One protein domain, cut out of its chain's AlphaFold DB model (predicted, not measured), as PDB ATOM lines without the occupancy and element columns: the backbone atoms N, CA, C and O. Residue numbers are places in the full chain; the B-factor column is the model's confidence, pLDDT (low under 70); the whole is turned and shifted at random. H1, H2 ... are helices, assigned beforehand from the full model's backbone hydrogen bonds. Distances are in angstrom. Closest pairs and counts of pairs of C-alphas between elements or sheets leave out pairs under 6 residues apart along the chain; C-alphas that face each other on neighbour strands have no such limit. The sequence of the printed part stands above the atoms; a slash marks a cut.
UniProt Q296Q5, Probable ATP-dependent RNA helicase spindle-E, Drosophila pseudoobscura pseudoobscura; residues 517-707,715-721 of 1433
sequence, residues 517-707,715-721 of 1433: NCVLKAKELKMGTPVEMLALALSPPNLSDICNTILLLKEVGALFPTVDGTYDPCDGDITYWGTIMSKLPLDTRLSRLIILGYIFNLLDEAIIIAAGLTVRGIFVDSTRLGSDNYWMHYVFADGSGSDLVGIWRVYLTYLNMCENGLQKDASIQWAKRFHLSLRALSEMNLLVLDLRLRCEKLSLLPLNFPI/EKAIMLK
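What this domain is: This is residues 517 to 707 and 715 to 721 of the 1433 residues of the protein "Probable ATP-dependent RNA helicase spindle-E" of Drosophila pseudoobscura pseudoobscura (UniProt Q296Q5). Two groups of helices at opposite ends, H1 to H4 and H7 to H9, are joined through the helical hairpin H5 and H6 in the middle. The longest helix, H10, crosses H6 and runs from beside H9 toward H4, while H8 crosses H6 about perpendicular and makes a corner with H7. The printed part has 198 residues, with eleven named helices, H1 to H11 in order along the chain, and no named strand; its class is all helix, with 124 residues in helices, and the helix packing is mostly crossed. It is only just loose, close to compact, with a radius of gyration of the C-alphas of 20.1 A, and the C-alphas span 58 by 48 by 29 A.

Where its parts are: H1 is residues 517 to 525, beginning at C-alpha 517 (96.751, 145.019, 120.791), and H2 is residues 530 to 535. H3 is residues 543 to 555, 18.5 A from first to last C-alpha, and H4 is residues 576 to 583. H5, residues 588 to 599, is 16.4 A long, and H6, residues 603 to 614, is 16.5 A long. H7 is residues 628 to 637. H8, residues 643 to 659, is 24.6 A long, and H9 is residues 664 to 673. H10, residues 678 to 697, is 28.7 A long, from C-alpha 678 (68.707, 153.319, 123.290) to C-alpha 697 (93.151, 161.260, 110.609). H11 is residues 715 to 721, ending at C-alpha 721 (79.160, 139.646, 102.840).

How they stand to each other: H1 touches H2 at 74 degrees, about perpendicular, with the C-alphas of Ala 522 and Pro 530 closest at 5.4 A. H2 and H3 are a helical hairpin that only just touches, with 3 pairs of C-alphas within 8 A and those of Val 531 and Ile 546 closest at 6.8 A. H1 touches H4, closest at the C-alphas of Leu 520 and Ser 582, 5.7 A apart. H4 touches H5 at a steep tilt of 57 degrees, opposite ways, with the C-alphas of Met 581 and Ser 591 closest at 5.3 A. H5 and H6 are a helical hairpin at a shallow tilt of 15 degrees, with the C-alphas of Gly 597 and Leu 603 closest at 4.1 A. H8 touches H6 with residues 644 to 651 alone, about perpendicular at 75 degrees; the C-alphas of Ile 609 and Trp 648 are closest at 5.6 A. H7 and H8 touch at 89 degrees, about perpendicular, the C-alphas of Ala 637 and Gly 646 being closest at 3.8 A. H10 touches H6 with residues 684 to 692 alone, at a steep tilt of 47 degrees, opposite ways, with the C-alphas of Ala 611 and Met 684 closest at 5.7 A. H9 and H10 only just touch, with 3 pairs of C-alphas within 8 A; the C-alphas of Ala 671 and Leu 678 are closest at 6.3 A. H11 is close to but not clearly touching H8, with the C-alphas of Val 645 and Ala 717 closest at 7.2 A. H1 and H7, for instance, are apart. In H1 to H11, every O i to N i+4 pair is within hydrogen-bond range.

The domain as a whole: The two C-alphas farthest apart are those of Thr 566 and Asp 665, at 61.8 A. Residues 708 to 714 are not printed, and C-alphas 707 and 715 are 15.2 A apart across this cut, in the link from H10 to H11. The links from H3 to H4, 20 residues, and from H6 to H7, 13 residues, are long; in the first, residues 562 to 563 pair with residues 566 to 567, antiparallel. Residues 659 to 665, of which 659 belongs to H8 and 664 to 665 belong to H9, stand free. The mean pLDDT of the printed part is 87.1, and residues 621 to 629, 662 to 663 and 705 to 707 are under 70.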
ATOM      1  N   ASN A 517      96.607 143.576 120.617       92.34
ATOM      2  CA  ASN A 517      96.751 145.019 120.791       92.34
ATOM      3  C   ASN A 517      98.003 145.390 121.602       92.34
ATOM      4  O   ASN A 517      98.582 146.447 121.367       92.34
ATOM      5  N   CYS A 518      98.448 144.532 122.526       93.69
ATOM      6  CA  CYS A 518      99.698 144.751 123.256       93.69
ATOM      7  C   CYS A 518     100.909 144.568 122.338       93.69
ATOM      8  O   CYS A 518     101.809 145.404 122.339       93.69
ATOM      9  N   VAL A 519     100.904 143.518 121.511       95.70
ATOM     10  CA  VAL A 519     101.968 143.252 120.531       95.70
ATOM     11  C   VAL A 519     102.061 144.380 119.499       95.70
ATOM     12  O   VAL A 519     103.151 144.897 119.264       95.70
ATOM     13  N   LEU A 520     100.935 144.841 118.944       95.99
ATOM     14  CA  LEU A 520     100.929 145.962 117.994       95.99
ATOM     15  C   LEU A 520     101.439 147.264 118.623       95.99
ATOM     16  O   LEU A 520     102.259 147.958 118.024       95.99
ATOM     17  N   LYS A 521     101.016 147.581 119.853       94.09
ATOM     18  CA  LYS A 521     101.537 148.749 120.582       94.09
ATOM     19  C   LYS A 521     103.034 148.620 120.880       94.09
ATOM     20  O   LYS A 521     103.739 149.624 120.819       94.09
ATOM     21  N   ALA A 522     103.531 147.413 121.161       94.55
ATOM     22  CA  ALA A 522     104.960 147.164 121.346       94.55
ATOM     23  C   ALA A 522     105.755 147.431 120.056       94.55
ATOM     24  O   ALA A 522     106.775 148.119 120.109       94.55
ATOM     25  N   LYS A 523     105.255 146.985 118.892       93.91
ATOM     26  CA  LYS A 523     105.879 147.283 117.588       93.91
ATOM     27  C   LYS A 523     105.868 148.781 117.265       93.91
ATOM     28  O   LYS A 523     106.887 149.309 116.831       93.91
ATOM     29  N   GLU A 524     104.769 149.488 117.529       91.29
ATOM     30  CA  GLU A 524     104.681 150.948 117.329       91.29
ATOM     31  C   GLU A 524     105.672 151.728 118.213       91.29
ATOM     32  O   GLU A 524     106.275 152.719 117.775       91.29
ATOM     33  N   LEU A 525     105.904 151.252 119.441       91.07
ATOM     34  CA  LEU A 525     106.870 151.854 120.356       91.07
ATOM     35  C   LEU A 525     108.301 151.803 119.787       91.07
ATOM     36  O   LEU A 525     109.055 152.759 119.978       91.07
ATOM     37  N   LYS A 526     108.649 150.767 119.006       89.07
ATOM     38  CA  LYS A 526     109.993 150.534 118.429       89.07
ATOM     39  C   LYS A 526     111.106 150.585 119.485       89.07
ATOM     40  O   LYS A 526     112.115 151.258 119.306       89.07
ATOM     41  N   MET A 527     110.893 149.911 120.613       90.08
ATOM     42  CA  MET A 527     111.849 149.841 121.726       90.08
ATOM     43  C   MET A 527     112.219 148.382 122.031       90.08
ATOM     44  O   MET A 527     112.226 147.965 123.181       90.08
ATOM     45  N   GLY A 528     112.496 147.589 121.002       88.93
ATOM     46  CA  GLY A 528     112.734 146.150 121.135       88.93
ATOM     47  C   GLY A 528     111.565 145.308 120.636       88.93
ATOM     48  O   GLY A 528     110.542 145.838 120.183       88.93
ATOM     49  N   THR A 529     111.740 143.992 120.690       93.19
ATOM     50  CA  THR A 529     110.753 143.039 120.162       93.19
ATOM     51  C   THR A 529     109.505 142.979 121.055       93.19
ATOM     52  O   THR A 529     109.547 143.344 122.235       93.19
ATOM     53  N   PRO A 530     108.358 142.491 120.551       93.82
ATOM     54  CA  PRO A 530     107.185 142.278 121.396       93.82
ATOM     55  C   PRO A 530     107.457 141.333 122.570       93.82
ATOM     56  O   PRO A 530     106.944 141.562 123.666       93.82
ATOM     57  N   VAL A 531     108.286 140.304 122.362       95.16
ATOM     58  CA  VAL A 531     108.711 139.364 123.409       95.16
ATOM     59  C   VAL A 531     109.475 140.099 124.508       95.16
ATOM     60  O   VAL A 531     109.135 139.954 125.682       95.16
ATOM     61  N   GLU A 532     110.444 140.934 124.132       94.64
ATOM     62  CA  GLU A 532     111.210 141.770 125.061       94.64
ATOM     63  C   GLU A 532     110.311 142.707 125.859       94.64
ATOM     64  O   GLU A 532     110.397 142.765 127.083       94.64
ATOM     65  N   MET A 533     109.420 143.427 125.176       94.15
ATOM     66  CA  MET A 533     108.530 144.391 125.814       94.15
ATOM     67  C   MET A 533     107.562 143.710 126.786       94.15
ATOM     68  O   MET A 533     107.375 144.187 127.903       94.15
ATOM     69  N   LEU A 534     106.969 142.578 126.404       94.87
ATOM     70  CA  LEU A 534     106.029 141.845 127.257       94.87
ATOM     71  C   LEU A 534     106.722 141.065 128.383       94.87
ATOM     72  O   LEU A 534     106.097 140.831 129.419       94.87
ATOM     73  N   ALA A 535     108.007 140.719 128.238       94.98
ATOM     74  CA  ALA A 535     108.817 140.176 129.331       94.98
ATOM     75  C   ALA A 535     108.911 141.147 130.515       94.98
ATOM     76  O   ALA A 535     109.045 140.719 131.659       94.98
ATOM     77  N   LEU A 536     108.819 142.453 130.250       94.21
ATOM     78  CA  LEU A 536     108.892 143.483 131.278       94.21
ATOM     79  C   LEU A 536     107.597 143.678 132.045       94.21
ATOM     80  O   LEU A 536     107.578 144.519 132.928       94.21
ATOM     81  N   ALA A 537     106.516 142.975 131.722       94.31
ATOM     82  CA  ALA A 537     105.256 143.171 132.417       94.31
ATOM     83  C   ALA A 537     105.333 142.745 133.893       94.31
ATOM     84  O   ALA A 537     106.114 141.874 134.265       94.31
ATOM     85  N   LEU A 538     104.471 143.311 134.747       91.54
ATOM     86  CA  LEU A 538     104.425 142.963 136.178       91.54
ATOM     87  C   LEU A 538     104.179 141.461 136.402       91.54
ATOM     88  O   LEU A 538     104.698 140.853 137.334       91.54
ATOM     89  N   SER A 539     103.393 140.845 135.521       91.86
ATOM     90  CA  SER A 539     103.217 139.396 135.459       91.86
ATOM     91  C   SER A 539     103.316 138.955 133.999       91.86
ATOM     92  O   SER A 539     102.295 138.959 133.314       91.86
ATOM     93  N   PRO A 540     104.514 138.602 133.500       94.22
ATOM     94  CA  PRO A 540     104.730 138.330 132.079       94.22
ATOM     95  C   PRO A 540     103.876 137.164 131.562       94.22
ATOM     96  O   PRO A 540     103.680 136.194 132.312       94.22
ATOM     97  N   PRO A 541     103.353 137.244 130.323       92.98
ATOM     98  CA  PRO A 541     102.643 136.139 129.680       92.98
ATOM     99  C   PRO A 541     103.572 134.962 129.365       92.98
ATOM    100  O   PRO A 541     104.790 135.067 129.495       92.98
ATOM    101  N   ASN A 542     103.004 133.807 129.005       90.96
ATOM    102  CA  ASN A 542     103.832 132.697 128.536       90.96
ATOM    103  C   ASN A 542     104.347 133.013 127.134       90.96
ATOM    104  O   ASN A 542     103.630 133.612 126.328       90.96
ATOM    105  N   LEU A 543     105.552 132.546 126.812       90.76
ATOM    106  CA  LEU A 543     106.129 132.766 125.485       90.76
ATOM    107  C   LEU A 543     105.233 132.200 124.371       90.76
ATOM    108  O   LEU A 543     105.049 132.845 123.344       90.76
ATOM    109  N   SER A 544     104.601 131.047 124.609       87.38
ATOM    110  CA  SER A 544     103.645 130.433 123.681       87.38
ATOM    111  C   SER A 544     102.442 131.335 123.380       87.38
ATOM    112  O   SER A 544     102.032 131.427 122.227       87.38
ATOM    113  N   ASP A 545     101.908 132.047 124.382       89.13
ATOM    114  CA  ASP A 545     100.782 132.973 124.194       89.13
ATOM    115  C   ASP A 545     101.198 134.167 123.319       89.13
ATOM    116  O   ASP A 545     100.436 134.612 122.454       89.13
ATOM    117  N   ILE A 546     102.429 134.668 123.505       91.98
ATOM    118  CA  ILE A 546     102.991 135.741 122.674       91.98
ATOM    119  C   ILE A 546     103.183 135.253 121.236       91.98
ATOM    120  O   ILE A 546     102.671 135.890 120.316       91.98
ATOM    121  N   CYS A 547     103.876 134.130 121.021       91.22
ATOM    122  CA  CYS A 547     104.175 133.661 119.666       91.22
ATOM    123  C   CYS A 547     102.889 133.272 118.911       91.22
ATOM    124  O   CYS A 547     102.728 133.651 117.755       91.22
ATOM    125  N   ASN A 548     101.897 132.651 119.565       89.14
ATOM    126  CA  ASN A 548     100.591 132.381 118.944       89.14
ATOM    127  C   ASN A 548      99.827 133.668 118.596       89.14
ATOM    128  O   ASN A 548      99.178 133.748 117.554       89.14
ATOM    129  N   THR A 549      99.925 134.704 119.432       92.07
ATOM    130  CA  THR A 549      99.374 136.031 119.112       92.07
ATOM    131  C   THR A 549     100.066 136.643 117.891       92.07
ATOM    132  O   THR A 549      99.402 137.260 117.063       92.07
ATOM    133  N   ILE A 550     101.381 136.472 117.754       94.68
ATOM    134  CA  ILE A 550     102.153 136.964 116.604       94.68
ATOM    135  C   ILE A 550     101.777 136.211 115.328       94.68
ATOM    136  O   ILE A 550     101.543 136.852 114.307       94.68
ATOM    137  N   LEU A 551     101.627 134.887 115.381       93.25
ATOM    138  CA  LEU A 551     101.139 134.093 114.246       93.25
ATOM    139  C   LEU A 551      99.742 134.541 113.795       93.25
ATOM    140  O   LEU A 551      99.516 134.739 112.602       93.25
ATOM    141  N   LEU A 552      98.833 134.803 114.738       93.19
ATOM    142  CA  LEU A 552      97.517 135.371 114.433       93.19
ATOM    143  C   LEU A 552      97.624 136.769 113.803       93.19
ATOM    144  O   LEU A 552      96.898 137.088 112.863       93.19
ATOM    145  N   LEU A 553      98.524 137.617 114.308       96.19
ATOM    146  CA  LEU A 553      98.764 138.948 113.749       96.19
ATOM    147  C   LEU A 553      99.346 138.894 112.328       96.19
ATOM    148  O   LEU A 553      99.081 139.792 111.530       96.19
ATOM    149  N   LYS A 554     100.085 137.835 111.990       94.99
ATOM    150  CA  LYS A 554     100.531 137.566 110.618       94.99
ATOM    151  C   LYS A 554      99.379 137.116 109.726       94.99
ATOM    152  O   LYS A 554      99.193 137.662 108.647       94.99
ATOM    153  N   GLU A 555      98.547 136.198 110.211       94.60
ATOM    154  CA  GLU A 555      97.359 135.710 109.497       94.60
ATOM    155  C   GLU A 555      96.349 136.826 109.174       94.60
ATOM    156  O   GLU A 555      95.769 136.871 108.087       94.60
ATOM    157  N   VAL A 556      96.130 137.753 110.110       94.89
ATOM    158  CA  VAL A 556      95.225 138.898 109.907       94.89
ATOM    159  C   VAL A 556      95.841 139.995 109.021       94.89
ATOM    160  O   VAL A 556      95.143 140.937 108.643       94.89
ATOM    161  N   GLY A 557      97.126 139.875 108.670       94.70
ATOM    162  CA  GLY A 557      97.861 140.831 107.840       94.70
ATOM    163  C   GLY A 557      98.368 142.060 108.594       94.70
ATOM    164  O   GLY A 557      98.721 143.056 107.970       94.70
ATOM    165  N   ALA A 558      98.389 142.031 109.928       95.64
ATOM    166  CA  ALA A 558      98.904 143.122 110.754       95.64
ATOM    167  C   ALA A 558     100.439 143.114 110.861       95.64
ATOM    168  O   ALA A 558     101.054 144.168 111.022       95.64
ATOM    169  N   LEU A 559     101.048 141.931 110.775       95.05
ATOM    170  CA  LEU A 559     102.493 141.733 110.704       95.05
ATOM    171  C   LEU A 559     102.847 140.953 109.435       95.05
ATOM    172  O   LEU A 559     102.101 140.068 109.022       95.05
ATOM    173  N   PHE A 560     103.997 141.238 108.840       91.67
ATOM    174  CA  PHE A 560     104.583 140.368 107.831       91.67
ATOM    175  C   PHE A 560     105.117 139.082 108.486       91.67
ATOM    176  O   PHE A 560     105.478 139.083 109.669       91.67
ATOM    177  N   PRO A 561     105.217 137.965 107.739       88.19
ATOM    178  CA  PRO A 561     105.817 136.735 108.253       88.19
ATOM    179  C   PRO A 561     107.286 136.875 108.668       88.19
ATOM    180  O   PRO A 561     107.767 136.053 109.450       88.19
ATOM    181  N   THR A 562     107.980 137.895 108.160       87.14
ATOM    182  CA  THR A 562     109.423 138.102 108.304       87.14
ATOM    183  C   THR A 562     109.772 139.364 109.093       87.14
ATOM    184  O   THR A 562     108.980 140.306 109.120       87.14
ATOM    185  N   VAL A 563     110.979 139.393 109.660       85.63
ATOM    186  CA  VAL A 563     111.689 140.587 110.146       85.63
ATOM    187  C   VAL A 563     112.908 140.797 109.260       85.63
ATOM    188  O   VAL A 563     113.687 139.859 109.070       85.63
ATOM    189  N   ASP A 564     113.040 141.977 108.654       82.31
ATOM    190  CA  ASP A 564     114.135 142.306 107.725       82.31
ATOM    191  C   ASP A 564     114.320 141.224 106.634       82.31
ATOM    192  O   ASP A 564     115.419 140.839 106.234       82.31
ATOM    193  N   GLY A 565     113.196 140.660 106.179       80.20
ATOM    194  CA  GLY A 565     113.142 139.615 105.158       80.20
ATOM    195  C   GLY A 565     113.414 138.182 105.636       80.20
ATOM    196  O   GLY A 565     113.250 137.270 104.824       80.20
ATOM    197  N   THR A 566     113.758 137.943 106.904       85.26
ATOM    198  CA  THR A 566     113.954 136.590 107.466       85.26
ATOM    199  C   THR A 566     112.730 136.144 108.263       85.26
ATOM    200  O   THR A 566     112.189 136.916 109.046       85.26
ATOM    201  N   TYR A 567     112.255 134.910 108.067       86.31
ATOM    202  CA  TYR A 567     111.122 134.385 108.839       86.31
ATOM    203  C   TYR A 567     111.492 134.233 110.320       86.31
ATOM    204  O   TYR A 567     112.498 133.607 110.642       86.31
ATOM    205  N   ASP A 568     110.647 134.755 111.208       89.87
ATOM    206  CA  ASP A 568     110.787 134.619 112.660       89.87
ATOM    207  C   ASP A 568     109.435 134.198 113.253       89.87
ATOM    208  O   ASP A 568     108.469 134.932 113.098       89.87
ATOM    209  N   PRO A 569     109.283 133.053 113.934       86.16
ATOM    210  CA  PRO A 569     107.991 132.647 114.497       86.16
ATOM    211  C   PRO A 569     107.474 133.559 115.630       86.16
ATOM    212  O   PRO A 569     106.267 133.587 115.878       86.16
ATOM    213  N   CYS A 570     108.348 134.305 116.306       90.32
ATOM    214  CA  CYS A 570     108.043 135.117 117.485       90.32
ATOM    215  C   CYS A 570     108.286 136.627 117.272       90.32
ATOM    216  O   CYS A 570     108.256 137.384 118.245       90.32
ATOM    217  N   ASP A 571     108.456 137.082 116.026       93.92
ATOM    218  CA  ASP A 571     108.362 138.492 115.621       93.92
ATOM    219  C   ASP A 571     107.912 138.622 114.145       93.92
ATOM    220  O   ASP A 571     107.738 137.636 113.426       93.92
ATOM    221  N   GLY A 572     107.639 139.837 113.690       92.84
ATOM    222  CA  GLY A 572     107.330 140.175 112.302       92.84
ATOM    223  C   GLY A 572     107.284 141.686 112.107       92.84
ATOM    224  O   GLY A 572     106.943 142.427 113.034       92.84
ATOM    225  N   ASP A 573     107.624 142.165 110.916       91.69
ATOM    226  CA  ASP A 573     107.551 143.592 110.598       91.69
ATOM    227  C   ASP A 573     106.104 144.080 110.574       91.69
ATOM    228  O   ASP A 573     105.215 143.413 110.050       91.69
ATOM    229  N   ILE A 574     105.843 145.251 111.158       92.36
ATOM    230  CA  ILE A 574     104.488 145.809 111.179       92.36
ATOM    231  C   ILE A 574     104.083 146.273 109.778       92.36
ATOM    232  O   ILE A 574     104.812 147.018 109.121       92.36
ATOM    233  N   THR A 575     102.912 145.837 109.319       91.31
ATOM    234  CA  THR A 575     102.339 146.294 108.048       91.31
ATOM    235  C   THR A 575     101.616 147.626 108.249       91.31
ATOM    236  O   THR A 575     101.255 147.993 109.372       91.31
ATOM    237  N   TYR A 576     101.296 148.339 107.166       89.43
ATOM    238  CA  TYR A 576     100.435 149.524 107.276       89.43
ATOM    239  C   TYR A 576      99.041 149.173 107.828       89.43
ATOM    240  O   TYR A 576      98.455 149.946 108.589       89.43
ATOM    241  N   TRP A 577      98.536 147.969 107.527       93.41
ATOM    242  CA  TRP A 577      97.319 147.441 108.148       93.41
ATOM    243  C   TRP A 577      97.494 147.315 109.663       93.41
ATOM    244  O   TRP A 577      96.636 147.786 110.404       93.41
ATOM    245  N   GLY A 578      98.614 146.765 110.135       94.37
ATOM    246  CA  GLY A 578      98.944 146.679 111.558       94.37
ATOM    247  C   GLY A 578      99.021 148.044 112.234       94.37
ATOM    248  O   GLY A 578      98.469 148.222 113.324       94.37
ATOM    249  N   THR A 579      99.610 149.039 111.567       92.02
ATOM    250  CA  THR A 579      99.618 150.424 112.053       92.02
ATOM    251  C   THR A 579      98.199 150.977 112.166       92.02
ATOM    252  O   THR A 579      97.848 151.475 113.236       92.02
ATOM    253  N   ILE A 580      97.337 150.826 111.150       93.41
ATOM    254  CA  ILE A 580      95.915 151.218 111.241       93.41
ATOM    255  C   ILE A 580      95.238 150.512 112.424       93.41
ATOM    256  O   ILE A 580      94.624 151.173 113.267       93.41
ATOM    257  N   MET A 581      95.381 149.187 112.523       95.79
ATOM    258  CA  MET A 581      94.785 148.371 113.586       95.79
ATOM    259  C   MET A 581      95.211 148.850 114.977       95.79
ATOM    260  O   MET A 581      94.376 148.907 115.874       95.79
ATOM    261  N   SER A 582      96.470 149.267 115.144       93.41
ATOM    262  CA  SER A 582      96.995 149.782 116.415       93.41
ATOM    263  C   SER A 582      96.361 151.112 116.860       93.41
ATOM    264  O   SER A 582      96.309 151.401 118.058       93.41
ATOM    265  N   LYS A 583      95.892 151.945 115.915       91.48
ATOM    266  CA  LYS A 583      95.318 153.279 116.193       91.48
ATOM    267  C   LYS A 583      93.803 153.254 116.401       91.48
ATOM    268  O   LYS A 583      93.237 154.223 116.935       91.48
ATOM    269  N   LEU A 584      93.142 152.177 115.984       93.19
ATOM    270  CA  LEU A 584      91.711 151.969 116.164       93.19
ATOM    271  C   LEU A 584      91.435 151.283 117.518       93.19
ATOM    272  O   LEU A 584      92.118 150.330 117.877       93.19
ATOM    273  N   PRO A 585      90.435 151.736 118.297       90.06
ATOM    274  CA  PRO A 585      90.091 151.153 119.595       90.06
ATOM    275  C   PRO A 585      89.233 149.886 119.432       90.06
ATOM    276  O   PRO A 585      88.147 149.787 120.003       90.06
ATOM    277  N   LEU A 586      89.688 148.946 118.603       93.03
ATOM    278  CA  LEU A 586      88.946 147.760 118.176       93.03
ATOM    279  C   LEU A 586      89.808 146.496 118.281       93.03
ATOM    280  O   LEU A 586      91.027 146.556 118.426       93.03
ATOM    281  N   ASP A 587      89.158 145.336 118.195       91.17
ATOM    282  CA  ASP A 587      89.859 144.086 117.908       91.17
ATOM    283  C   ASP A 587      90.437 144.107 116.481       91.17
ATOM    284  O   ASP A 587      89.860 144.716 115.575       91.17
ATOM    285  N   THR A 588      91.552 143.409 116.262       94.88
ATOM    286  CA  THR A 588      92.236 143.343 114.958       94.88
ATOM    287  C   THR A 588      91.333 142.913 113.799       94.88
ATOM    288  O   THR A 588      91.428 143.500 112.722       94.88
ATOM    289  N   ARG A 589      90.393 141.980 114.004       95.41
ATOM    290  CA  ARG A 589      89.449 141.545 112.955       95.41
ATOM    291  C   ARG A 589      88.406 142.617 112.630       95.41
ATOM    292  O   ARG A 589      88.015 142.773 111.478       95.41
ATOM    293  N   LEU A 590      87.985 143.405 113.621       97.35
ATOM    294  CA  LEU A 590      87.082 144.545 113.408       97.35
ATOM    295  C   LEU A 590      87.799 145.732 112.750       97.35
ATOM    296  O   LEU A 590      87.215 146.437 111.931       97.35
ATOM    297  N   SER A 591      89.077 145.934 113.053       97.82
ATOM    298  CA  SER A 591      89.915 146.872 112.307       97.82
ATOM    299  C   SER A 591      90.123 146.399 110.861       97.82
ATOM    300  O   SER A 591      89.999 147.206 109.942       97.82
ATOM    301  N   ARG A 592      90.338 145.091 110.636       97.72
ATOM    302  CA  ARG A 592      90.385 144.480 109.291       97.72
ATOM    303  C   ARG A 592      89.086 144.715 108.520       97.72
ATOM    304  O   ARG A 592      89.149 145.043 107.341       97.72
ATOM    305  N   LEU A 593      87.931 144.638 109.186       98.29
ATOM    306  CA  LEU A 593      86.631 144.984 108.604       98.29
ATOM    307  C   LEU A 593      86.582 146.419 108.077       98.29
ATOM    308  O   LEU A 593      86.136 146.632 106.953       98.29
ATOM    309  N   ILE A 594      87.091 147.391 108.832       98.07
ATOM    310  CA  ILE A 594      87.165 148.791 108.385       98.07
ATOM    311  C   ILE A 594      88.127 148.945 107.198       98.07
ATOM    312  O   ILE A 594      87.800 149.637 106.235       98.07
ATOM    313  N   ILE A 595      89.285 148.280 107.235       96.60
ATOM    314  CA  ILE A 595      90.279 148.321 106.151       96.60
ATOM    315  C   ILE A 595      89.706 147.724 104.859       96.60
ATOM    316  O   ILE A 595      89.814 148.325 103.792       96.60
ATOM    317  N   LEU A 596      89.039 146.573 104.939       96.70
ATOM    318  CA  LEU A 596      88.368 145.977 103.786       96.70
ATOM    319  C   LEU A 596      87.184 146.836 103.328       96.70
ATOM    320  O   LEU A 596      87.025 147.045 102.131       96.70
ATOM    321  N   GLY A 597      86.411 147.422 104.245       95.02
ATOM    322  CA  GLY A 597      85.390 148.417 103.910       95.02
ATOM    323  C   GLY A 597      85.956 149.583 103.102       95.02
ATOM    324  O   GLY A 597      85.360 150.003 102.118       95.02
ATOM    325  N   TYR A 598      87.149 150.066 103.441       93.79
ATOM    326  CA  TYR A 598      87.839 151.094 102.663       93.79
ATOM    327  C   TYR A 598      88.235 150.627 101.254       93.79
ATOM    328  O   TYR A 598      88.030 151.368 100.290       93.79
ATOM    329  N   ILE A 599      88.776 149.412 101.124       92.61
ATOM    330  CA  ILE A 599      89.216 148.833  99.840       92.61
ATOM    331  C   ILE A 599      88.024 148.569  98.907       92.61
ATOM    332  O   ILE A 599      88.063 148.920  97.729       92.61
ATOM    333  N   PHE A 600      86.945 147.999  99.442       92.55
ATOM    334  CA  PHE A 600      85.718 147.653  98.716       92.55
ATOM    335  C   PHE A 600      84.687 148.800  98.685       92.55
ATOM    336  O   PHE A 600      83.531 148.583  98.336       92.55
ATOM    337  N   ASN A 601      85.094 150.019  99.058       90.89
ATOM    338  CA  ASN A 601      84.272 151.234  99.058       90.89
ATOM    339  C   ASN A 601      82.924 151.140  99.814       90.89
ATOM    340  O   ASN A 601      81.915 151.708  99.404       90.89
ATOM    341  N   LEU A 602      82.928 150.453 100.953       92.57
ATOM    342  CA  LEU A 602      81.847 150.381 101.944       92.57
ATOM    343  C   LEU A 602      82.392 150.710 103.345       92.57
ATOM    344  O   LEU A 602      82.172 149.992 104.323       92.57
ATOM    345  N   LEU A 603      83.197 151.780 103.421       94.48
ATOM    346  CA  LEU A 603      83.885 152.200 104.645       94.48
ATOM    347  C   LEU A 603      82.894 152.549 105.758       94.48
ATOM    348  O   LEU A 603      83.092 152.143 106.901       94.48
ATOM    349  N   ASP A 604      81.851 153.315 105.437       93.90
ATOM    350  CA  ASP A 604      80.904 153.784 106.446       93.90
ATOM    351  C   ASP A 604      80.106 152.617 107.031       93.90
ATOM    352  O   ASP A 604      80.007 152.463 108.249       93.90
ATOM    353  N   GLU A 605      79.628 151.726 106.164       94.38
ATOM    354  CA  GLU A 605      78.937 150.506 106.557       94.38
ATOM    355  C   GLU A 605      79.831 149.610 107.433       94.38
ATOM    356  O   GLU A 605      79.387 149.119 108.475       94.38
ATOM    357  N   ALA A 606      81.112 149.453 107.082       96.93
ATOM    358  CA  ALA A 606      82.074 148.693 107.880       96.93
ATOM    359  C   ALA A 606      82.333 149.314 109.265       96.93
ATOM    360  O   ALA A 606      82.382 148.584 110.259       96.93
ATOM    361  N   ILE A 607      82.448 150.646 109.363       97.77
ATOM    362  CA  ILE A 607      82.586 151.361 110.644       97.77
ATOM    363  C   ILE A 607      81.358 151.123 111.529       97.77
ATOM    364  O   ILE A 607      81.501 150.836 112.722       97.77
ATOM    365  N   ILE A 608      80.159 151.220 110.952       97.24
ATOM    366  CA  ILE A 608      78.899 150.992 111.668       97.24
ATOM    367  C   ILE A 608      78.866 149.571 112.233       97.24
ATOM    368  O   ILE A 608      78.610 149.384 113.424       97.24
ATOM    369  N   ILE A 609      79.168 148.567 111.409       97.41
ATOM    370  CA  ILE A 609      79.170 147.164 111.836       97.41
ATOM    371  C   ILE A 609      80.227 146.929 112.924       97.41
ATOM    372  O   ILE A 609      79.917 146.323 113.951       97.41
ATOM    373  N   ALA A 610      81.448 147.444 112.753       97.87
ATOM    374  CA  ALA A 610      82.522 147.305 113.736       97.87
ATOM    375  C   ALA A 610      82.146 147.914 115.098       97.87
ATOM    376  O   ALA A 610      82.349 147.290 116.147       97.87
ATOM    377  N   ALA A 611      81.539 149.104 115.096       95.87
ATOM    378  CA  ALA A 611      81.054 149.743 116.312       95.87
ATOM    379  C   ALA A 611      79.942 148.923 116.981       95.87
ATOM    380  O   ALA A 611      79.966 148.718 118.196       95.87
ATOM    381  N   GLY A 612      78.991 148.415 116.195       94.67
ATOM    382  CA  GLY A 612      77.870 147.644 116.722       94.67
ATOM    383  C   GLY A 612      78.259 146.265 117.259       94.67
ATOM    384  O   GLY A 612      77.673 145.812 118.235       94.67
ATOM    385  N   LEU A 613      79.291 145.623 116.701       94.24
ATOM    386  CA  LEU A 613      79.866 144.390 117.261       94.24
ATOM    387  C   LEU A 613      80.655 144.637 118.554       94.24
ATOM    388  O   LEU A 613      80.745 143.754 119.408       94.24
ATOM    389  N   THR A 614      81.217 145.836 118.713       91.66
ATOM    390  CA  THR A 614      81.962 146.225 119.919       91.66
ATOM    391  C   THR A 614      81.020 146.546 121.082       91.66
ATOM    392  O   THR A 614      81.289 146.183 122.232       91.66
ATOM    393  N   VAL A 615      79.895 147.213 120.803       85.98
ATOM    394  CA  VAL A 615      78.902 147.582 121.820       85.98
ATOM    395  C   VAL A 615      77.981 146.405 122.135       85.98
ATOM    396  O   VAL A 615      77.219 145.925 121.302       85.98
ATOM    397  N   ARG A 616      78.005 145.948 123.389       78.21
ATOM    398  CA  ARG A 616      77.181 144.816 123.837       78.21
ATOM    399  C   ARG A 616      75.741 145.244 124.131       78.21
ATOM    400  O   ARG A 616      75.511 146.294 124.721       78.21
ATOM    401  N   GLY A 617      74.783 144.370 123.812       74.92
ATOM    402  CA  GLY A 617      73.381 144.522 124.217       74.92
ATOM    403  C   GLY A 617      72.588 145.560 123.422       74.92
ATOM    404  O   GLY A 617      71.740 146.241 123.997       74.92
ATOM    405  N   ILE A 618      72.863 145.694 122.118       83.01
ATOM    406  CA  ILE A 618      72.012 146.462 121.190       83.01
ATOM    407  C   ILE A 618      70.585 145.904 121.209       83.01
ATOM    408  O   ILE A 618      69.631 146.659 121.395       83.01
ATOM    409  N   PHE A 619      70.463 144.580 121.092       81.69
ATOM    410  CA  PHE A 619      69.221 143.842 121.290       81.69
ATOM    411  C   PHE A 619      69.052 143.524 122.779       81.69
ATOM    412  O   PHE A 619      69.976 143.024 123.426       81.69
ATOM    413  N   VAL A 620      67.890 143.850 123.341       72.08
ATOM    414  CA  VAL A 620      67.569 143.582 124.748       72.08
ATOM    415  C   VAL A 620      67.124 142.129 124.877       72.08
ATOM    416  O   VAL A 620      66.153 141.737 124.242       72.08
ATOM    417  N   ASP A 621      67.769 141.335 125.733       62.26
ATOM    418  CA  ASP A 621      67.308 139.980 126.059       62.26
ATOM    419  C   ASP A 621      66.240 140.032 127.162       62.26
ATOM    420  O   ASP A 621      66.551 140.035 128.356       62.26
ATOM    421  N   SER A 622      64.953 140.034 126.803       51.94
ATOM    422  CA  SER A 622      63.901 139.735 127.777       51.94
ATOM    423  C   SER A 622      63.710 138.228 127.850       51.94
ATOM    424  O   SER A 622      62.814 137.672 127.225       51.94
ATOM    425  N   THR A 623      64.524 137.555 128.666       48.41
ATOM    426  CA  THR A 623      64.526 136.087 128.854       48.41
ATOM    427  C   THR A 623      63.174 135.472 129.266       48.41
ATOM    428  O   THR A 623      63.082 134.259 129.414       48.41
ATOM    429  N   ARG A 624      62.129 136.281 129.502       45.81
ATOM    430  CA  ARG A 624      60.769 135.844 129.868       45.81
ATOM    431  C   ARG A 624      59.641 136.430 129.009       45.81
ATOM    432  O   ARG A 624      58.503 136.019 129.194       45.81
ATOM    433  N   LEU A 625      59.911 137.378 128.112       42.44
ATOM    434  CA  LEU A 625      58.873 138.012 127.290       42.44
ATOM    435  C   LEU A 625      59.158 137.722 125.820       42.44
ATOM    436  O   LEU A 625      59.938 138.433 125.202       42.44
ATOM    437  N   GLY A 626      58.503 136.681 125.307       50.65
ATOM    438  CA  GLY A 626      58.141 136.558 123.898       50.65
ATOM    439  C   GLY A 626      59.243 136.157 122.915       50.65
ATOM    440  O   GLY A 626      60.387 136.590 122.971       50.65
ATOM    441  N   SER A 627      58.821 135.378 121.920       54.31
ATOM    442  CA  SER A 627      59.502 135.144 120.639       54.31
ATOM    443  C   SER A 627      59.907 136.461 119.929       54.31
ATOM    444  O   SER A 627      60.772 136.459 119.055       54.31
ATOM    445  N   ASP A 628      59.297 137.589 120.312       65.14
ATOM    446  CA  ASP A 628      59.316 138.867 119.596       65.14
ATOM    447  C   ASP A 628      60.712 139.497 119.446       65.14
ATOM    448  O   ASP A 628      61.017 139.982 118.359       65.14
ATOM    449  N   ASN A 629      61.603 139.442 120.448       67.43
ATOM    450  CA  ASN A 629      62.925 140.097 120.364       67.43
ATOM    451  C   ASN A 629      63.789 139.510 119.242       67.43
ATOM    452  O   ASN A 629      64.398 140.238 118.459       67.43
ATOM    453  N   TYR A 630      63.807 138.179 119.158       74.62
ATOM    454  CA  TYR A 630      64.489 137.454 118.093       74.62
ATOM    455  C   TYR A 630      63.905 137.831 116.728       74.62
ATOM    456  O   TYR A 630      64.649 138.102 115.789       74.62
ATOM    457  N   TRP A 631      62.573 137.904 116.622       77.27
ATOM    458  CA  TRP A 631      61.919 138.308 115.378       77.27
ATOM    459  C   TRP A 631      62.214 139.748 115.002       77.27
ATOM    460  O   TRP A 631      62.366 140.007 113.817       77.27
ATOM    461  N   MET A 632      62.359 140.668 115.958       80.29
ATOM    462  CA  MET A 632      62.784 142.034 115.646       80.29
ATOM    463  C   MET A 632      64.214 142.063 115.107       80.29
ATOM    464  O   MET A 632      64.460 142.741 114.113       80.29
ATOM    465  N   HIS A 633      65.136 141.278 115.676       81.85
ATOM    466  CA  HIS A 633      66.474 141.119 115.095       81.85
ATOM    467  C   HIS A 633      66.390 140.576 113.657       81.85
ATOM    468  O   HIS A 633      67.027 141.113 112.753       81.85
ATOM    469  N   TYR A 634      65.522 139.592 113.415       82.13
ATOM    470  CA  TYR A 634      65.266 139.044 112.082       82.13
ATOM    471  C   TYR A 634      64.667 140.077 111.107       82.13
ATOM    472  O   TYR A 634      65.061 140.119 109.943       82.13
ATOM    473  N   VAL A 635      63.750 140.937 111.574       83.76
ATOM    474  CA  VAL A 635      63.177 142.049 110.793       83.76
ATOM    475  C   VAL A 635      64.279 143.004 110.349       83.76
ATOM    476  O   VAL A 635      64.329 143.359 109.177       83.76
ATOM    477  N   PHE A 636      65.197 143.378 111.243       86.83
ATOM    478  CA  PHE A 636      66.327 144.230 110.868       86.83
ATOM    479  C   PHE A 636      67.339 143.520 109.971       86.83
ATOM    480  O   PHE A 636      67.924 144.165 109.108       86.83
ATOM    481  N   ALA A 637      67.542 142.212 110.139       85.63
ATOM    482  CA  ALA A 637      68.377 141.429 109.233       85.63
ATOM    483  C   ALA A 637      67.749 141.277 107.838       85.63
ATOM    484  O   ALA A 637      68.473 140.967 106.894       85.63
ATOM    485  N   ASP A 638      66.438 141.496 107.699       81.29
ATOM    486  CA  ASP A 638      65.712 141.578 106.429       81.29
ATOM    487  C   ASP A 638      65.952 140.383 105.493       81.29
ATOM    488  O   ASP A 638      66.129 140.524 104.294       81.29
ATOM    489  N   GLY A 639      66.028 139.168 106.040       78.67
ATOM    490  CA  GLY A 639      66.274 137.967 105.234       78.67
ATOM    491  C   GLY A 639      67.702 137.834 104.699       78.67
ATOM    492  O   GLY A 639      68.003 136.853 104.024       78.67
ATOM    493  N   SER A 640      68.620 138.743 105.042       83.37
ATOM    494  CA  SER A 640      70.038 138.634 104.663       83.37
ATOM    495  C   SER A 640      70.742 137.446 105.312       83.37
ATOM    496  O   SER A 640      71.824 137.076 104.863       83.37
ATOM    497  N   GLY A 641      70.162 136.851 106.360       87.84
ATOM    498  CA  GLY A 641      70.809 135.798 107.144       87.84
ATOM    499  C   GLY A 641      72.111 136.281 107.787       87.84
ATOM    500  O   GLY A 641      73.049 135.505 107.930       87.84
ATOM    501  N   SER A 642      72.227 137.577 108.093       91.78
ATOM    502  CA  SER A 642      73.441 138.184 108.638       91.78
ATOM    503  C   SER A 642      73.115 139.080 109.823       91.78
ATOM    504  O   SER A 642      72.477 140.123 109.660       91.78
ATOM    505  N   ASP A 643      73.618 138.707 111.004       93.26
ATOM    506  CA  ASP A 643      73.524 139.537 112.212       93.26
ATOM    507  C   ASP A 643      74.157 140.920 111.966       93.26
ATOM    508  O   ASP A 643      73.653 141.946 112.413       93.26
ATOM    509  N   LEU A 644      75.249 140.964 111.196       95.21
ATOM    510  CA  LEU A 644      76.015 142.179 110.915       95.21
ATOM    511  C   LEU A 644      75.239 143.154 110.020       95.21
ATOM    512  O   LEU A 644      75.240 144.357 110.269       95.21
ATOM    513  N   VAL A 645      74.523 142.636 109.017       91.87
ATOM    514  CA  VAL A 645      73.611 143.452 108.195       91.87
ATOM    515  C   VAL A 645      72.437 143.949 109.048       91.87
ATOM    516  O   VAL A 645      72.029 145.102 108.908       91.87
ATOM    517  N   GLY A 646      71.952 143.126 109.985       91.24
ATOM    518  CA  GLY A 646      70.961 143.536 110.983       91.24
ATOM    519  C   GLY A 646      71.433 144.711 111.844       91.24
ATOM    520  O   GLY A 646      70.721 145.705 111.965       91.24
ATOM    521  N   ILE A 647      72.655 144.648 112.381       93.84
ATOM    522  CA  ILE A 647      73.281 145.735 113.158       93.84
ATOM    523  C   ILE A 647      73.366 147.029 112.342       93.84
ATOM    524  O   ILE A 647      72.999 148.098 112.837       93.84
ATOM    525  N   TRP A 648      73.818 146.936 111.090       93.41
ATOM    526  CA  TRP A 648      73.903 148.082 110.186       93.41
ATOM    527  C   TRP A 648      72.537 148.756 109.990       93.41
ATOM    528  O   TRP A 648      72.399 149.960 110.219       93.41
ATOM    529  N   ARG A 649      71.497 147.980 109.671       91.57
ATOM    530  CA  ARG A 649      70.135 148.489 109.436       91.57
ATOM    531  C   ARG A 649      69.469 149.054 110.691       91.57
ATOM    532  O   ARG A 649      68.774 150.072 110.607       91.57
ATOM    533  N   VAL A 650      69.711 148.453 111.860       92.55
ATOM    534  CA  VAL A 650      69.286 149.016 113.155       92.55
ATOM    535  C   VAL A 650      69.850 150.425 113.324       92.55
ATOM    536  O   VAL A 650      69.112 151.350 113.671       92.55
ATOM    537  N   TYR A 651      71.145 150.604 113.059       94.07
ATOM    538  CA  TYR A 651      71.802 151.897 113.219       94.07
ATOM    539  C   TYR A 651      71.308 152.939 112.211       94.07
ATOM    540  O   TYR A 651      71.035 154.068 112.611       94.07
ATOM    541  N   LEU A 652      71.100 152.570 110.942       91.92
ATOM    542  CA  LEU A 652      70.498 153.473 109.950       91.92
ATOM    543  C   LEU A 652      69.099 153.940 110.376       91.92
ATOM    544  O   LEU A 652      68.772 155.122 110.271       91.92
ATOM    545  N   THR A 653      68.293 153.029 110.925       89.84
ATOM    546  CA  THR A 653      66.962 153.365 111.452       89.84
ATOM    547  C   THR A 653      67.065 154.318 112.648       89.84
ATOM    548  O   THR A 653      66.295 155.273 112.753       89.84
ATOM    549  N   TYR A 654      68.039 154.097 113.536       90.46
ATOM    550  CA  TYR A 654      68.319 154.978 114.671       90.46
ATOM    551  C   TYR A 654      68.783 156.377 114.231       90.46
ATOM    552  O   TYR A 654      68.324 157.369 114.799       90.46
ATOM    553  N   LEU A 655      69.644 156.479 113.213       88.78
ATOM    554  CA  LEU A 655      70.081 157.763 112.658       88.78
ATOM    555  C   LEU A 655      68.917 158.546 112.056       88.78
ATOM    556  O   LEU A 655      68.703 159.691 112.444       88.78
ATOM    557  N   ASN A 656      68.115 157.909 111.201       86.52
ATOM    558  CA  ASN A 656      66.930 158.528 110.605       86.52
ATOM    559  C   ASN A 656      65.958 159.051 111.686       86.52
ATOM    560  O   ASN A 656      65.410 160.149 111.580       86.52
ATOM    561  N   MET A 657      65.799 158.304 112.785       83.04
ATOM    562  CA  MET A 657      65.012 158.735 113.945       83.04
ATOM    563  C   MET A 657      65.599 159.986 114.628       83.04
ATOM    564  O   MET A 657      64.840 160.860 115.054       83.04
ATOM    565  N   CYS A 658      66.926 160.072 114.749       81.78
ATOM    566  CA  CYS A 658      67.617 161.216 115.347       81.78
ATOM    567  C   CYS A 658      67.546 162.464 114.452       81.78
ATOM    568  O   CYS A 658      67.278 163.553 114.958       81.78
ATOM    569  N   GLU A 659      67.742 162.310 113.141       81.05
ATOM    570  CA  GLU A 659      67.685 163.399 112.152       81.05
ATOM    571  C   GLU A 659      66.284 164.012 112.043       81.05
ATOM    572  O   GLU A 659      66.147 165.231 111.951       81.05
ATOM    573  N   ASN A 660      65.233 163.193 112.155       79.00
ATOM    574  CA  ASN A 660      63.842 163.655 112.148       79.00
ATOM    575  C   ASN A 660      63.390 164.347 113.455       79.00
ATOM    576  O   ASN A 660      62.221 164.712 113.582       79.00
ATOM    577  N   GLY A 661      64.279 164.535 114.442       70.06
ATOM    578  CA  GLY A 661      64.011 165.361 115.628       70.06
ATOM    579  C   GLY A 661      62.932 164.824 116.582       70.06
ATOM    580  O   GLY A 661      62.284 165.605 117.281       70.06
ATOM    581  N   LEU A 662      62.707 163.506 116.624       61.99
ATOM    582  CA  LEU A 662      61.657 162.900 117.452       61.99
ATOM    583  C   LEU A 662      61.837 163.204 118.953       61.99
ATOM    584  O   LEU A 662      62.932 163.109 119.510       61.99
ATOM    585  N   GLN A 663      60.728 163.527 119.630       68.42
ATOM    586  CA  GLN A 663      60.693 163.750 121.080       68.42
ATOM    587  C   GLN A 663      61.245 162.534 121.843       68.42
ATOM    588  O   GLN A 663      61.029 161.382 121.460       68.42
ATOM    589  N   LYS A 664      61.908 162.788 122.979       70.32
ATOM    590  CA  LYS A 664      62.531 161.766 123.840       70.32
ATOM    591  C   LYS A 664      61.592 160.589 124.149       70.32
ATOM    592  O   LYS A 664      62.027 159.441 124.085       70.32
ATOM    593  N   ASP A 665      60.307 160.848 124.383       74.44
ATOM    594  CA  ASP A 665      59.311 159.809 124.671       74.44
ATOM    595  C   ASP A 665      59.035 158.886 123.474       74.44
ATOM    596  O   ASP A 665      58.908 157.673 123.649       74.44
ATOM    597  N   ALA A 666      59.024 159.420 122.249       77.10
ATOM    598  CA  ALA A 666      58.834 158.628 121.034       77.10
ATOM    599  C   ALA A 666      60.018 157.680 120.785       77.10
ATOM    600  O   ALA A 666      59.810 156.522 120.426       77.10
ATOM    601  N   SER A 667      61.250 158.127 121.056       78.21
ATOM    602  CA  SER A 667      62.440 157.266 120.951       78.21
ATOM    603  C   SER A 667      62.389 156.087 121.933       78.21
ATOM    604  O   SER A 667      62.739 154.960 121.579       78.21
ATOM    605  N   ILE A 668      61.884 156.320 123.153       79.39
ATOM    606  CA  ILE A 668      61.702 155.279 124.174       79.39
ATOM    607  C   ILE A 668      60.629 154.286 123.723       79.39
ATOM    608  O   ILE A 668      60.817 153.078 123.862       79.39
ATOM    609  N   GLN A 669      59.518 154.771 123.165       79.77
ATOM    610  CA  GLN A 669      58.465 153.910 122.623       79.77
ATOM    611  C   GLN A 669      58.957 153.082 121.431       79.77
ATOM    612  O   GLN A 669      58.671 151.889 121.373       79.77
ATOM    613  N   TRP A 670      59.732 153.678 120.522       84.04
ATOM    614  CA  TRP A 670      60.351 152.983 119.393       84.04
ATOM    615  C   TRP A 670      61.294 151.876 119.872       84.04
ATOM    616  O   TRP A 670      61.125 150.717 119.502       84.04
ATOM    617  N   ALA A 671      62.224 152.193 120.771       84.02
ATOM    618  CA  ALA A 671      63.172 151.212 121.285       84.02
ATOM    619  C   ALA A 671      62.484 150.076 122.055       84.02
ATOM    620  O   ALA A 671      62.846 148.915 121.883       84.02
ATOM    621  N   LYS A 672      61.439 150.384 122.838       82.05
ATOM    622  CA  LYS A 672      60.593 149.368 123.484       82.05
ATOM    623  C   LYS A 672      59.862 148.497 122.465       82.05
ATOM    624  O   LYS A 672      59.823 147.286 122.644       82.05
ATOM    625  N   ARG A 673      59.311 149.093 121.401       80.88
ATOM    626  CA  ARG A 673      58.609 148.378 120.322       80.88
ATOM    627  C   ARG A 673      59.529 147.411 119.573       80.88
ATOM    628  O   ARG A 673      59.073 146.345 119.185       80.88
ATOM    629  N   PHE A 674      60.788 147.787 119.365       82.77
ATOM    630  CA  PHE A 674      61.763 146.994 118.608       82.77
ATOM    631  C   PHE A 674      62.724 146.177 119.485       82.77
ATOM    632  O   PHE A 674      63.631 145.540 118.958       82.77
ATOM    633  N   HIS A 675      62.530 146.168 120.808       81.77
ATOM    634  CA  HIS A 675      63.397 145.482 121.776       81.77
ATOM    635  C   HIS A 675      64.878 145.892 121.683       81.77
ATOM    636  O   HIS A 675      65.785 145.067 121.804       81.77
ATOM    637  N   LEU A 676      65.122 147.187 121.485       86.69
ATOM    638  CA  LEU A 676      66.451 147.780 121.357       86.69
ATOM    639  C   LEU A 676      66.835 148.585 122.602       86.69
ATOM    640  O   LEU A 676      65.993 149.168 123.286       86.69
ATOM    641  N   SER A 677      68.134 148.670 122.876       83.61
ATOM    642  CA  SER A 677      68.685 149.514 123.937       83.61
ATOM    643  C   SER A 677      69.099 150.878 123.379       83.61
ATOM    644  O   SER A 677      70.140 151.000 122.737       83.61
ATOM    645  N   LEU A 678      68.329 151.941 123.669       82.94
ATOM    646  CA  LEU A 678      68.707 153.319 123.290       82.94
ATOM    647  C   LEU A 678      70.088 153.708 123.813       82.94
ATOM    648  O   LEU A 678      70.822 154.435 123.151       82.94
ATOM    649  N   ARG A 679      70.442 153.216 125.004       77.73
ATOM    650  CA  ARG A 679      71.756 153.440 125.598       77.73
ATOM    651  C   ARG A 679      72.852 152.813 124.743       77.73
ATOM    652  O   ARG A 679      73.803 153.509 124.407       77.73
ATOM    653  N   ALA A 680      72.704 151.538 124.380       84.47
ATOM    654  CA  ALA A 680      73.666 150.855 123.522       84.47
ATOM    655  C   ALA A 680      73.765 151.548 122.155       84.47
ATOM    656  O   ALA A 680      74.865 151.778 121.673       84.47
ATOM    657  N   LEU A 681      72.644 151.985 121.574       89.03
ATOM    658  CA  LEU A 681      72.637 152.736 120.312       89.03
ATOM    659  C   LEU A 681      73.340 154.095 120.421       89.03
ATOM    660  O   LEU A 681      74.082 154.477 119.523       89.03
ATOM    661  N   SER A 682      73.167 154.810 121.534       85.16
ATOM    662  CA  SER A 682      73.895 156.060 121.787       85.16
ATOM    663  C   SER A 682      75.395 155.824 121.989       85.16
ATOM    664  O   SER A 682      76.212 156.576 121.461       85.16
ATOM    665  N   GLU A 683      75.779 154.776 122.723       81.97
ATOM    666  CA  GLU A 683      77.184 154.383 122.898       81.97
ATOM    667  C   GLU A 683      77.816 153.963 121.562       81.97
ATOM    668  O   GLU A 683      78.931 154.389 121.252       81.97
ATOM    669  N   MET A 684      77.077 153.208 120.747       91.20
ATOM    670  CA  MET A 684      77.447 152.830 119.385       91.20
ATOM    671  C   MET A 684      77.617 154.065 118.504       91.20
ATOM    672  O   MET A 684      78.640 154.185 117.842       91.20
ATOM    673  N   ASN A 685      76.688 155.022 118.546       91.56
ATOM    674  CA  ASN A 685      76.786 156.263 117.780       91.56
ATOM    675  C   ASN A 685      78.038 157.075 118.134       91.56
ATOM    676  O   ASN A 685      78.739 157.553 117.246       91.56
ATOM    677  N   LEU A 686      78.363 157.190 119.425       86.17
ATOM    678  CA  LEU A 686      79.597 157.851 119.857       86.17
ATOM    679  C   LEU A 686      80.847 157.125 119.343       86.17
ATOM    680  O   LEU A 686      81.810 157.788 118.967       86.17
ATOM    681  N   LEU A 687      80.839 155.788 119.317       90.20
ATOM    682  CA  LEU A 687      81.943 155.000 118.771       90.20
ATOM    683  C   LEU A 687      82.046 155.135 117.244       90.20
ATOM    684  O   LEU A 687      83.151 155.289 116.741       90.20
ATOM    685  N   VAL A 688      80.928 155.157 116.513       94.88
ATOM    686  CA  VAL A 688      80.911 155.412 115.059       94.88
ATOM    687  C   VAL A 688      81.542 156.767 114.742       94.88
ATOM    688  O   VAL A 688      82.412 156.851 113.879       94.88
ATOM    689  N   LEU A 689      81.164 157.824 115.469       92.58
ATOM    690  CA  LEU A 689      81.758 159.154 115.300       92.58
ATOM    691  C   LEU A 689      83.259 159.166 115.634       92.58
ATOM    692  O   LEU A 689      84.043 159.763 114.899       92.58
ATOM    693  N   ASP A 690      83.672 158.480 116.706       89.37
ATOM    694  CA  ASP A 690      85.086 158.336 117.083       89.37
ATOM    695  C   ASP A 690      85.894 157.634 115.980       89.37
ATOM    696  O   ASP A 690      86.960 158.109 115.588       89.37
ATOM    697  N   LEU A 691      85.367 156.535 115.437       95.42
ATOM    698  CA  LEU A 691      85.999 155.765 114.369       95.42
ATOM    699  C   LEU A 691      86.087 156.561 113.066       95.42
ATOM    700  O   LEU A 691      87.159 156.583 112.470       95.42
ATOM    701  N   ARG A 692      85.029 157.275 112.658       94.99
ATOM    702  CA  ARG A 692      85.058 158.160 111.478       94.99
ATOM    703  C   ARG A 692      86.176 159.201 111.585       94.99
ATOM    704  O   ARG A 692      86.983 159.320 110.670       94.99
ATOM    705  N   LEU A 693      86.287 159.875 112.732       92.60
ATOM    706  CA  LEU A 693      87.343 160.863 112.985       92.60
ATOM    707  C   LEU A 693      88.750 160.244 112.995       92.60
ATOM    708  O   LEU A 693      89.716 160.884 112.577       92.60
ATOM    709  N   ARG A 694      88.909 159.011 113.494       92.44
ATOM    710  CA  ARG A 694      90.196 158.293 113.435       92.44
ATOM    711  C   ARG A 694      90.548 157.886 112.011       92.44
ATOM    712  O   ARG A 694      91.689 158.088 111.613       92.44
ATOM    713  N   CYS A 695      89.588 157.355 111.260       93.84
ATOM    714  CA  CYS A 695      89.751 157.016 109.850       93.84
ATOM    715  C   CYS A 695      90.170 158.248 109.041       93.84
ATOM    716  O   CYS A 695      91.164 158.184 108.327       93.84
ATOM    717  N   GLU A 696      89.515 159.393 109.238       91.72
ATOM    718  CA  GLU A 696      89.891 160.665 108.607       91.72
ATOM    719  C   GLU A 696      91.338 161.073 108.931       91.72
ATOM    720  O   GLU A 696      92.115 161.369 108.024       91.72
ATOM    721  N   LYS A 697      91.754 160.997 110.203       88.62
ATOM    722  CA  LYS A 697      93.151 161.260 110.609       88.62
ATOM    723  C   LYS A 697      94.160 160.290 109.992       88.62
ATOM    724  O   LYS A 697      95.306 160.669 109.771       88.62
ATOM    725  N   LEU A 698      93.741 159.057 109.718       89.60
ATOM    726  CA  LEU A 698      94.525 158.031 109.023       89.60
ATOM    727  C   LEU A 698      94.430 158.150 107.491       89.60
ATOM    728  O   LEU A 698      94.924 157.278 106.781       89.60
ATOM    729  N   SER A 699      93.812 159.220 106.971       87.36
ATOM    730  CA  SER A 699      93.554 159.437 105.539       87.36
ATOM    731  C   SER A 699      92.669 158.361 104.885       87.36
ATOM    732  O   SER A 699      92.647 158.224 103.663       87.36
ATOM    733  N   LEU A 700      91.892 157.621 105.680       89.84
ATOM    734  CA  LEU A 700      90.892 156.661 105.214       89.84
ATOM    735  C   LEU A 700      89.577 157.391 104.899       89.84
ATOM    736  O   LEU A 700      88.637 157.380 105.691       89.84
ATOM    737  N   LEU A 701      89.532 158.060 103.745       87.03
ATOM    738  CA  LEU A 701      88.355 158.788 103.258       87.03
ATOM    739  C   LEU A 701      87.517 157.948 102.269       87.03
ATOM    740  O   LEU A 701      88.101 157.240 101.434       87.03
ATOM    741  N   PRO A 702      86.171 158.025 102.312       83.99
ATOM    742  CA  PRO A 702      85.299 157.339 101.353       83.99
ATOM    743  C   PRO A 702      85.508 157.863  99.919       83.99
ATOM    744  O   PRO A 702      85.858 159.030  99.738       83.99
ATOM    745  N   LEU A 703      85.296 157.020  98.897       82.09
ATOM    746  CA  LEU A 703      85.291 157.474  97.500       82.09
ATOM    747  C   LEU A 703      83.900 157.998  97.138       82.09
ATOM    748  O   LEU A 703      82.904 157.278  97.232       82.09
ATOM    749  N   ASN A 704      83.834 159.238  96.658       72.57
ATOM    750  CA  ASN A 704      82.595 159.808  96.139       72.57
ATOM    751  C   ASN A 704      82.448 159.440  94.656       72.57
ATOM    752  O   ASN A 704      83.058 160.066  93.789       72.57
ATOM    753  N   PHE A 705      81.638 158.426  94.356       68.71
ATOM    754  CA  PHE A 705      81.219 158.140  92.982       68.71
ATOM    755  C   PHE A 705      80.055 159.054  92.557       68.71
ATOM    756  O   PHE A 705      79.268 159.486  93.402       68.71
ATOM    757  N   PRO A 706      79.885 159.327  91.246       56.66
ATOM    758  CA  PRO A 706      78.654 159.918  90.731       56.66
ATOM    759  C   PRO A 706      77.437 159.079  91.148       56.66
ATOM    760  O   PRO A 706      77.486 157.850  91.111       56.66
ATOM    761  N   ILE A 707      76.330 159.750  91.479       49.75
ATOM    762  CA  ILE A 707      75.061 159.170  91.973       49.75
ATOM    763  C   ILE A 707      74.548 158.005  91.093       49.75
ATOM    764  O   ILE A 707      73.867 157.112  91.583       49.75
ATOM    765  N   GLU A 715      72.944 144.595  96.170       77.41
ATOM    766  CA  GLU A 715      74.347 144.515  95.788       77.41
ATOM    767  C   GLU A 715      75.256 144.925  96.958       77.41
ATOM    768  O   GLU A 715      76.230 144.223  97.252       77.41
ATOM    769  N   LYS A 716      74.878 145.959  97.726       83.39
ATOM    770  CA  LYS A 716      75.590 146.338  98.955       83.39
ATOM    771  C   LYS A 716      75.620 145.193  99.953       83.39
ATOM    772  O   LYS A 716      76.660 144.940 100.552       83.39
ATOM    773  N   ALA A 717      74.513 144.472 100.131       81.90
ATOM    774  CA  ALA A 717      74.465 143.336 101.045       81.90
ATOM    775  C   ALA A 717      75.406 142.198 100.611       81.90
ATOM    776  O   ALA A 717      76.032 141.570 101.467       81.90
ATOM    777  N   ILE A 718      75.544 141.939  99.307       85.40
ATOM    778  CA  ILE A 718      76.486 140.937  98.779       85.40
ATOM    779  C   ILE A 718      77.930 141.394  98.999       85.40
ATOM    780  O   ILE A 718      78.733 140.627  99.532       85.40
ATOM    781  N   MET A 719      78.248 142.644  98.664       90.25
ATOM    782  CA  MET A 719      79.586 143.209  98.869       90.25
ATOM    783  C   MET A 719      79.962 143.249 100.354       90.25
ATOM    784  O   MET A 719      81.063 142.845 100.722       90.25
ATOM    785  N   LEU A 720      79.026 143.610 101.238       93.04
ATOM    786  CA  LEU A 720      79.215 143.500 102.685       93.04
ATOM    787  C   LEU A 720      79.511 142.064 103.110       93.04
ATOM    788  O   LEU A 720      80.378 141.860 103.951       93.04
ATOM    789  N   LYS A 721      78.850 141.053 102.534       93.34
ATOM    790  CA  LYS A 721      79.160 139.646 102.840       93.34
ATOM    791  C   LYS A 721      80.551 139.226 102.358       93.34
ATOM    792  O   LYS A 721      81.210 138.480 103.076       93.34
TER     793      LYS A 721